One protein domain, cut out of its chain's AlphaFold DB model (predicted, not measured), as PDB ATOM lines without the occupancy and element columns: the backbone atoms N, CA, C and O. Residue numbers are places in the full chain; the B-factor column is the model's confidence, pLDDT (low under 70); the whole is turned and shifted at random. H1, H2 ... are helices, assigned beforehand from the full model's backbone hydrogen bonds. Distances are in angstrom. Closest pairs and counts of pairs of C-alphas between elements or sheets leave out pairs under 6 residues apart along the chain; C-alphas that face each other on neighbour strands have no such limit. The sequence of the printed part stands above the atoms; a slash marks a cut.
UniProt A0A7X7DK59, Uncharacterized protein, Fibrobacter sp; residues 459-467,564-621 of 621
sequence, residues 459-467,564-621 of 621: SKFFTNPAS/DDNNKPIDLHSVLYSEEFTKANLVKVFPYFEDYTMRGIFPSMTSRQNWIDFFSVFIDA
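Overview. This is residues 459 to 467 and 564 to 621 of the 621 residues of an uncharacterized protein of Fibrobacter sp (UniProt A0A7X7DK59). H4, the longest helix, H3 and H2 make a loose zigzag in which H3 stands between the other two; from it a long loop, residues 590 to 607, swings out toward H1, a small separate helix. The 67 printed residues hold H1, H2, H3 and H4 in that order, all helix by class, with 30 residues in named elements. The whole is loose, radius of gyration of the C-alphas 14.1 A, spanning 43 by 30 by 16 A.

Along the chain. Find C-alpha 608 at (41.538, -47.876, -19.727), where H4, residues 608 to 619, begins; it runs 16.5 A from first to last C-alpha and ends at C-alpha 619 at (48.197, -32.995, -17.133). H3 is residues 583 to 589, 10.1 A; H2 is 572 to 577, 8.7 A; H1 is 459 to 463, 5.9 A.

Arrangement. H4 touches H3, C-alphas Ser 616 and Lys 583 closest at 5.7 A, at a steep tilt of 51 degrees, opposite ways. H3 and H2, a helical hairpin, only just touch, with 3 pairs of C-alphas within 8 A, the closest Val 589 and Leu 572. H1 touches no helix. Every O i to N i+4 pair is within hydrogen-bond range in H1, H2 and H3, and 5 of 8 in H4.

Size, cuts and confidence. Residues 468 to 563 are not printed; C-alphas 467 and 564 are 23.4 A apart. The H3 to H4 link is long. Look for pLDDT under 70 at residues 572 to 580 and 620 to 621.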
ATOM      1  N   SER A 459      24.768 -45.333  -6.297       86.94
ATOM      2  CA  SER A 459      23.827 -46.414  -6.010       86.94
ATOM      3  C   SER A 459      24.446 -47.790  -6.282       86.94
ATOM      4  O   SER A 459      24.102 -48.752  -5.597       86.94
ATOM      5  N   LYS A 460      25.404 -47.923  -7.216       88.38
ATOM      6  CA  LYS A 460      26.103 -49.197  -7.475       88.38
ATOM      7  C   LYS A 460      27.041 -49.607  -6.362       88.38
ATOM      8  O   LYS A 460      27.121 -50.803  -6.091       88.38
ATOM      9  N   PHE A 461      27.686 -48.652  -5.692       85.12
ATOM     10  CA  PHE A 461      28.456 -48.956  -4.488       85.12
ATOM     11  C   PHE A 461      27.552 -49.634  -3.454       85.12
ATOM     12  O   PHE A 461      27.912 -50.670  -2.908       85.12
ATOM     13  N   PHE A 462      26.324 -49.134  -3.289       83.25
ATOM     14  CA  PHE A 462      25.405 -49.641  -2.276       83.25
ATOM     15  C   PHE A 462      24.582 -50.881  -2.682       83.25
ATOM     16  O   PHE A 462      24.314 -51.763  -1.863       83.25
ATOM     17  N   THR A 463      24.187 -50.987  -3.950       83.62
ATOM     18  CA  THR A 463      23.334 -52.077  -4.462       83.62
ATOM     19  C   THR A 463      24.130 -53.264  -5.002       83.62
ATOM     20  O   THR A 463      23.623 -54.386  -5.030       83.62
ATOM     21  N   ASN A 464      25.384 -53.043  -5.400       84.81
ATOM     22  CA  ASN A 464      26.297 -54.060  -5.913       84.81
ATOM     23  C   ASN A 464      27.710 -53.901  -5.315       84.81
ATOM     24  O   ASN A 464      28.692 -53.788  -6.066       84.81
ATOM     25  N   PRO A 465      27.844 -53.895  -3.975       85.88
ATOM     26  CA  PRO A 465      29.136 -53.658  -3.358       85.88
ATOM     27  C   PRO A 465      30.134 -54.752  -3.729       85.88
ATOM     28  O   PRO A 465      29.764 -55.910  -3.965       85.88
ATOM     29  N   ALA A 466      31.411 -54.385  -3.771       87.19
ATOM     30  CA  ALA A 466      32.480 -55.357  -3.900       87.19
ATOM     31  C   ALA A 466      32.446 -56.372  -2.753       87.19
ATOM     32  O   ALA A 466      32.145 -56.044  -1.605       87.19
ATOM     33  N   SER A 467      32.784 -57.620  -3.068       88.94
ATOM     34  CA  SER A 467      32.915 -58.669  -2.056       88.94
ATOM     35  C   SER A 467      34.147 -58.450  -1.179       88.94
ATOM     36  O   SER A 467      34.168 -58.842  -0.012       88.94
ATOM     37  N   ASP A 564      50.824 -54.524 -15.705       81.88
ATOM     38  CA  ASP A 564      50.330 -54.052 -16.994       81.88
ATOM     39  C   ASP A 564      49.447 -55.108 -17.693       81.88
ATOM     40  O   ASP A 564      49.263 -56.236 -17.216       81.88
ATOM     41  N   ASP A 565      48.942 -54.757 -18.877       78.75
ATOM     42  CA  ASP A 565      48.114 -55.629 -19.724       78.75
ATOM     43  C   ASP A 565      48.830 -56.940 -20.129       78.75
ATOM     44  O   ASP A 565      48.185 -57.921 -20.504       78.75
ATOM     45  N   ASN A 566      50.165 -56.989 -20.031       83.94
ATOM     46  CA  ASN A 566      51.007 -58.140 -20.358       83.94
ATOM     47  C   ASN A 566      51.445 -58.943 -19.118       83.94
ATOM     48  O   ASN A 566      52.317 -59.810 -19.237       83.94
ATOM     49  N   ASN A 567      50.861 -58.685 -17.941       83.69
ATOM     50  CA  ASN A 567      51.256 -59.264 -16.648       83.69
ATOM     51  C   ASN A 567      52.688 -58.921 -16.208       83.69
ATOM     52  O   ASN A 567      53.293 -59.667 -15.433       83.69
ATOM     53  N   LYS A 568      53.254 -57.820 -16.700       84.62
ATOM     54  CA  LYS A 568      54.567 -57.337 -16.276       84.62
ATOM     55  C   LYS A 568      54.410 -56.298 -15.167       84.62
ATOM     56  O   LYS A 568      53.477 -55.502 -15.230       84.62
ATOM     57  N   PRO A 569      55.306 -56.280 -14.165       80.81
ATOM     58  CA  PRO A 569      55.321 -55.222 -13.163       80.81
ATOM     59  C   PRO A 569      55.418 -53.842 -13.814       80.81
ATOM     60  O   PRO A 569      56.264 -53.626 -14.684       80.81
ATOM     61  N   ILE A 570      54.560 -52.921 -13.382       79.00
ATOM     62  CA  ILE A 570      54.615 -51.525 -13.809       79.00
ATOM     63  C   ILE A 570      55.750 -50.847 -13.050       79.00
ATOM     64  O   ILE A 570      55.731 -50.763 -11.821       79.00
ATOM     65  N   ASP A 571      56.730 -50.329 -13.784       72.06
ATOM     66  CA  ASP A 571      57.788 -49.501 -13.216       72.06
ATOM     67  C   ASP A 571      57.292 -48.062 -13.049       72.06
ATOM     68  O   ASP A 571      57.535 -47.176 -13.868       72.06
ATOM     69  N   LEU A 572      56.543 -47.838 -11.969       65.69
ATOM     70  CA  LEU A 572      56.076 -46.503 -11.612       65.69
ATOM     71  C   LEU A 572      57.253 -45.575 -11.237       65.69
ATOM     72  O   LEU A 572      57.146 -44.358 -11.375       65.69
ATOM     73  N   HIS A 573      58.377 -46.129 -10.762       63.72
ATOM     74  CA  HIS A 573      59.511 -45.350 -10.266       63.72
ATOM     75  C   HIS A 573      60.244 -44.619 -11.401       63.72
ATOM     76  O   HIS A 573      60.513 -43.421 -11.286       63.72
ATOM     77  N   SER A 574      60.536 -45.283 -12.524       63.12
ATOM     78  CA  SER A 574      61.187 -44.605 -13.657       63.12
ATOM     79  C   SER A 574      60.353 -43.435 -14.182       63.12
ATOM     80  O   SER A 574      60.870 -42.328 -14.347       63.12
ATOM     81  N   VAL A 575      59.048 -43.619 -14.348       62.44
ATOM     82  CA  VAL A 575      58.185 -42.591 -14.943       62.44
ATOM     83  C   VAL A 575      58.003 -41.362 -14.051       62.44
ATOM     84  O   VAL A 575      57.898 -40.252 -14.565       62.44
ATOM     85  N   LEU A 576      58.006 -41.515 -12.727       56.62
ATOM     86  CA  LEU A 576      57.729 -40.400 -11.811       56.62
ATOM     87  C   LEU A 576      58.968 -39.630 -11.360       56.62
ATOM     88  O   LEU A 576      58.885 -38.435 -11.046       56.62
ATOM     89  N   TYR A 577      60.126 -40.286 -11.326       55.91
ATOM     90  CA  TYR A 577      61.360 -39.664 -10.852       55.91
ATOM     91  C   TYR A 577      62.328 -39.282 -11.963       55.91
ATOM     92  O   TYR A 577      63.103 -38.348 -11.761       55.91
ATOM     93  N   SER A 578      62.269 -39.945 -13.120       57.22
ATOM     94  CA  SER A 578      63.223 -39.712 -14.212       57.22
ATOM     95  C   SER A 578      62.616 -39.096 -15.474       57.22
ATOM     96  O   SER A 578      63.359 -38.552 -16.287       57.22
ATOM     97  N   GLU A 579      61.287 -39.100 -15.618       62.53
ATOM     98  CA  GLU A 579      60.595 -38.534 -16.780       62.53
ATOM     99  C   GLU A 579      59.579 -37.444 -16.373       62.53
ATOM    100  O   GLU A 579      59.123 -37.373 -15.231       62.53
ATOM    101  N   GLU A 580      59.230 -36.547 -17.301       69.69
ATOM    102  CA  GLU A 580      58.137 -35.588 -17.097       69.69
ATOM    103  C   GLU A 580      56.786 -36.323 -17.119       69.69
ATOM    104  O   GLU A 580      56.554 -37.189 -17.968       69.69
ATOM    105  N   PHE A 581      55.881 -35.996 -16.193       71.50
ATOM    106  CA  PHE A 581      54.554 -36.612 -16.154       71.50
ATOM    107  C   PHE A 581      53.686 -36.034 -17.278       71.50
ATOM    108  O   PHE A 581      53.110 -34.961 -17.144       71.50
ATOM    109  N   THR A 582      53.652 -36.734 -18.410       80.38
ATOM    110  CA  THR A 582      52.917 -36.373 -19.632       80.38
ATOM    111  C   THR A 582      51.811 -37.389 -19.911       80.38
ATOM    112  O   THR A 582      51.864 -38.513 -19.403       80.38
ATOM    113  N   LYS A 583      50.858 -37.070 -20.799       82.94
ATOM    114  CA  LYS A 583      49.871 -38.052 -21.289       82.94
ATOM    115  C   LYS A 583      50.518 -39.349 -21.798       82.94
ATOM    116  O   LYS A 583      50.045 -40.441 -21.492       82.94
ATOM    117  N   ALA A 584      51.625 -39.250 -22.540       83.81
ATOM    118  CA  ALA A 584      52.348 -40.418 -23.054       83.81
ATOM    119  C   ALA A 584      52.887 -41.311 -21.926       83.81
ATOM    120  O   ALA A 584      52.893 -42.535 -22.046       83.81
ATOM    121  N   ASN A 585      53.301 -40.701 -20.820       80.62
ATOM    122  CA  ASN A 585      53.798 -41.406 -19.651       80.62
ATOM    123  C   ASN A 585      52.675 -41.980 -18.791       80.62
ATOM    124  O   ASN A 585      52.784 -43.137 -18.388       80.62
ATOM    125  N   LEU A 586      51.555 -41.268 -18.633       81.62
ATOM    126  CA  LEU A 586      50.333 -41.819 -18.043       81.62
ATOM    127  C   LEU A 586      49.903 -43.102 -18.772       81.62
ATOM    128  O   LEU A 586      49.642 -44.114 -18.134       81.62
ATOM    129  N   VAL A 587      49.926 -43.111 -20.110       84.81
ATOM    130  CA  VAL A 587      49.610 -44.302 -20.923       84.81
ATOM    131  C   VAL A 587      50.563 -45.474 -20.665       84.81
ATOM    132  O   VAL A 587      50.160 -46.615 -20.870       84.81
ATOM    133  N   LYS A 588      51.805 -45.256 -20.221       80.12
ATOM    134  CA  LYS A 588      52.722 -46.355 -19.871       80.12
ATOM    135  C   LYS A 588      52.431 -46.926 -18.484       80.12
ATOM    136  O   LYS A 588      52.575 -48.127 -18.291       80.12
ATOM    137  N   VAL A 589      52.024 -46.077 -17.541       77.50
ATOM    138  CA  VAL A 589      51.910 -46.455 -16.124       77.50
ATOM    139  C   VAL A 589      50.497 -46.695 -15.629       77.50
ATOM    140  O   VAL A 589      50.332 -47.231 -14.537       77.50
ATOM    141  N   PHE A 590      49.474 -46.303 -16.392       81.12
ATOM    142  CA  PHE A 590      48.093 -46.485 -15.961       81.12
ATOM    143  C   PHE A 590      47.802 -47.981 -15.803       81.12
ATOM    144  O   PHE A 590      47.954 -48.726 -16.780       81.12
ATOM    145  N   PRO A 591      47.409 -48.449 -14.615       80.25
ATOM    146  CA  PRO A 591      47.394 -49.873 -14.358       80.25
ATOM    147  C   PRO A 591      46.182 -50.563 -14.997       80.25
ATOM    148  O   PRO A 591      45.199 -49.925 -15.400       80.25
ATOM    149  N   TYR A 592      46.274 -51.885 -15.138       85.62
ATOM    150  CA  TYR A 592      45.166 -52.681 -15.652       85.62
ATOM    151  C   TYR A 592      44.118 -52.908 -14.561       85.62
ATOM    152  O   TYR A 592      44.476 -53.276 -13.449       85.62
ATOM    153  N   PHE A 593      42.836 -52.757 -14.885       87.94
ATOM    154  CA  PHE A 593      41.721 -53.151 -14.018       87.94
ATOM    155  C   PHE A 593      40.881 -54.202 -14.742       87.94
ATOM    156  O   PHE A 593      40.672 -54.098 -15.951       87.94
ATOM    157  N   GLU A 594      40.380 -55.200 -14.012       87.38
ATOM    158  CA  GLU A 594      39.456 -56.189 -14.588       87.38
ATOM    159  C   GLU A 594      38.119 -55.549 -14.989       87.38
ATOM    160  O   GLU A 594      37.500 -55.957 -15.970       87.38
ATOM    161  N   ASP A 595      37.710 -54.508 -14.260       91.19
ATOM    162  CA  ASP A 595      36.526 -53.704 -14.531       91.19
ATOM    163  C   ASP A 595      36.829 -52.213 -14.326       91.19
ATOM    164  O   ASP A 595      36.902 -51.717 -13.201       91.19
ATOM    165  N   TYR A 596      36.966 -51.475 -15.427       91.88
ATOM    166  CA  TYR A 596      37.216 -50.032 -15.391       91.88
ATOM    167  C   TYR A 596      36.016 -49.209 -14.912       91.88
ATOM    168  O   TYR A 596      36.201 -48.062 -14.504       91.88
ATOM    169  N   THR A 597      34.807 -49.782 -14.910       93.31
ATOM    170  CA  THR A 597      33.615 -49.099 -14.390       93.31
ATOM    171  C   THR A 597      33.544 -49.143 -12.866       93.31
ATOM    172  O   THR A 597      32.658 -48.518 -12.284       93.31
ATOM    173  N   MET A 598      34.456 -49.877 -12.213       90.62
ATOM    174  CA  MET A 598      34.479 -50.087 -10.765       90.62
ATOM    175  C   MET A 598      33.134 -50.618 -10.261       90.62
ATOM    176  O   MET A 598      32.491 -50.025  -9.396       90.62
ATOM    177  N   ARG A 599      32.672 -51.727 -10.845       90.75
ATOM    178  CA  ARG A 599      31.369 -52.356 -10.586       90.75
ATOM    179  C   ARG A 599      30.175 -51.456 -10.908       90.75
ATOM    180  O   ARG A 599      29.105 -51.597 -10.312       90.75
ATOM    181  N   GLY A 600      30.352 -50.556 -11.872       91.75
ATOM    182  CA  GLY A 600      29.344 -49.605 -12.325       91.75
ATOM    183  C   GLY A 600      29.302 -48.281 -11.563       91.75
ATOM    184  O   GLY A 600      28.442 -47.476 -11.890       91.75
ATOM    185  N   ILE A 601      30.204 -48.025 -10.602       92.00
ATOM    186  CA  ILE A 601      30.301 -46.715  -9.924       92.00
ATOM    187  C   ILE A 601      30.629 -45.607 -10.933       92.00
ATOM    188  O   ILE A 601      30.119 -44.500 -10.817       92.00
ATOM    189  N   PHE A 602      31.431 -45.913 -11.952       94.19
ATOM    190  CA  PHE A 602      31.754 -45.007 -13.051       94.19
ATOM    191  C   PHE A 602      31.270 -45.610 -14.374       94.19
ATOM    192  O   PHE A 602      32.067 -46.164 -15.136       94.19
ATOM    193  N   PRO A 603      29.959 -45.559 -14.672       94.75
ATOM    194  CA  PRO A 603      29.369 -46.326 -15.771       94.75
ATOM    195  C   PRO A 603      29.892 -45.921 -17.158       94.75
ATOM    196  O   PRO A 603      29.857 -46.729 -18.084       94.75
ATOM    197  N   SER A 604      30.400 -44.695 -17.319       94.50
ATOM    198  CA  SER A 604      31.010 -44.231 -18.571       94.50
ATOM    199  C   SER A 604      32.475 -44.657 -18.734       94.50
ATOM    200  O   SER A 604      32.997 -44.647 -19.853       94.50
ATOM    201  N   MET A 605      33.139 -45.089 -17.660       95.12
ATOM    202  CA  MET A 605      34.551 -45.471 -17.660       95.12
ATOM    203  C   MET A 605      34.733 -46.939 -18.059       95.12
ATOM    204  O   MET A 605      35.237 -47.761 -17.310       95.12
ATOM    205  N   THR A 606      34.296 -47.297 -19.263       95.00
ATOM    206  CA  THR A 606      34.266 -48.702 -19.720       95.00
ATOM    207  C   THR A 606      35.618 -49.247 -20.188       95.00
ATOM    208  O   THR A 606      35.751 -50.445 -20.430       95.00
ATOM    209  N   SER A 607      36.636 -48.393 -20.317       94.19
ATOM    210  CA  SER A 607      37.969 -48.798 -20.752       94.19
ATOM    211  C   SER A 607      39.077 -48.003 -20.066       94.19
ATOM    212  O   SER A 607      38.872 -46.884 -19.591       94.19
ATOM    213  N   ARG A 608      40.293 -48.554 -20.115       91.00
ATOM    214  CA  ARG A 608      41.538 -47.876 -19.727       91.00
ATOM    215  C   ARG A 608      41.679 -46.492 -20.356       91.00
ATOM    216  O   ARG A 608      42.108 -45.548 -19.700       91.00
ATOM    217  N   GLN A 609      41.315 -46.382 -21.633       92.94
ATOM    218  CA  GLN A 609      41.469 -45.155 -22.401       92.94
ATOM    219  C   GLN A 609      40.536 -44.048 -21.891       92.94
ATOM    220  O   GLN A 609      40.965 -42.902 -21.833       92.94
ATOM    221  N   ASN A 610      39.321 -44.385 -21.433       93.88
ATOM    222  CA  ASN A 610      38.401 -43.408 -20.838       93.88
ATOM    223  C   ASN A 610      39.022 -42.717 -19.616       93.88
ATOM    224  O   ASN A 610      38.986 -41.492 -19.522       93.88
ATOM    225  N   TRP A 611      39.646 -43.487 -18.720       90.62
ATOM    226  CA  TRP A 611      40.342 -42.931 -17.558       90.62
ATOM    227  C   TRP A 611      41.569 -42.109 -17.946       90.62
ATOM    228  O   TRP A 611      41.769 -41.021 -17.413       90.62
ATOM    229  N   ILE A 612      42.381 -42.602 -18.885       89.19
ATOM    230  CA  ILE A 612      43.552 -41.864 -19.378       89.19
ATOM    231  C   ILE A 612      43.125 -40.517 -19.962       89.19
ATOM    232  O   ILE A 612      43.735 -39.500 -19.643       89.19
ATOM    233  N   ASP A 613      42.089 -40.490 -20.801       89.88
ATOM    234  CA  ASP A 613      41.599 -39.257 -21.409       89.88
ATOM    235  C   ASP A 613      41.029 -38.297 -20.365       89.88
ATOM    236  O   ASP A 613      41.351 -37.111 -20.416       89.88
ATOM    237  N   PHE A 614      40.288 -38.807 -19.374       88.88
ATOM    238  CA  PHE A 614      39.816 -38.009 -18.242       88.88
ATOM    239  C   PHE A 614      40.976 -37.367 -17.471       88.88
ATOM    240  O   PHE A 614      40.998 -36.153 -17.280       88.88
ATOM    241  N   PHE A 615      41.988 -38.149 -17.080       84.62
ATOM    242  CA  PHE A 615      43.126 -37.623 -16.322       84.62
ATOM    243  C   PHE A 615      44.033 -36.697 -17.145       84.62
ATOM    244  O   PHE A 615      44.637 -35.780 -16.588       84.62
ATOM    245  N   SER A 616      44.106 -36.884 -18.466       84.81
ATOM    246  CA  SER A 616      44.935 -36.054 -19.356       84.81
ATOM    247  C   SER A 616      44.521 -34.580 -19.344       84.81
ATOM    248  O   SER A 616      45.383 -33.710 -19.452       84.81
ATOM    249  N   VAL A 617      43.233 -34.287 -19.116       82.31
ATOM    250  CA  VAL A 617      42.711 -32.913 -18.955       82.31
ATOM    251  C   VAL A 617      43.443 -32.151 -17.840       82.31
ATOM    252  O   VAL A 617      43.576 -30.927 -17.888       82.31
ATOM    253  N   PHE A 618      43.959 -32.863 -16.836       77.94
ATOM    254  CA  PHE A 618      44.666 -32.261 -15.710       77.94
ATOM    255  C   PHE A 618      46.183 -32.158 -15.914       77.94
ATOM    256  O   PHE A 618      46.808 -31.383 -15.192       77.94
ATOM    257  N   ILE A 619      46.750 -32.885 -16.885       73.12
ATOM    258  CA  ILE A 619      48.197 -32.995 -17.133       73.12
ATOM    259  C   ILE A 619      48.675 -32.008 -18.203       73.12
ATOM    260  O   ILE A 619      49.719 -31.388 -18.032       73.12
ATOM    261  N   ASP A 620      47.925 -31.856 -19.296       56.94
ATOM    262  CA  ASP A 620      48.379 -31.160 -20.511       56.94
ATOM    263  C   ASP A 620      48.260 -29.610 -20.438       56.94
ATOM    264  O   ASP A 620      48.024 -28.963 -21.460       56.94
ATOM    265  N   ALA A 621      48.409 -29.004 -19.247       48.62
ATOM    266  CA  ALA A 621      48.276 -27.554 -19.011       48.62
ATOM    267  C   ALA A 621      49.573 -26.878 -18.535       48.62
ATOM    268  O   ALA A 621      50.079 -27.248 -17.447       48.62
TER     269      ALA A 621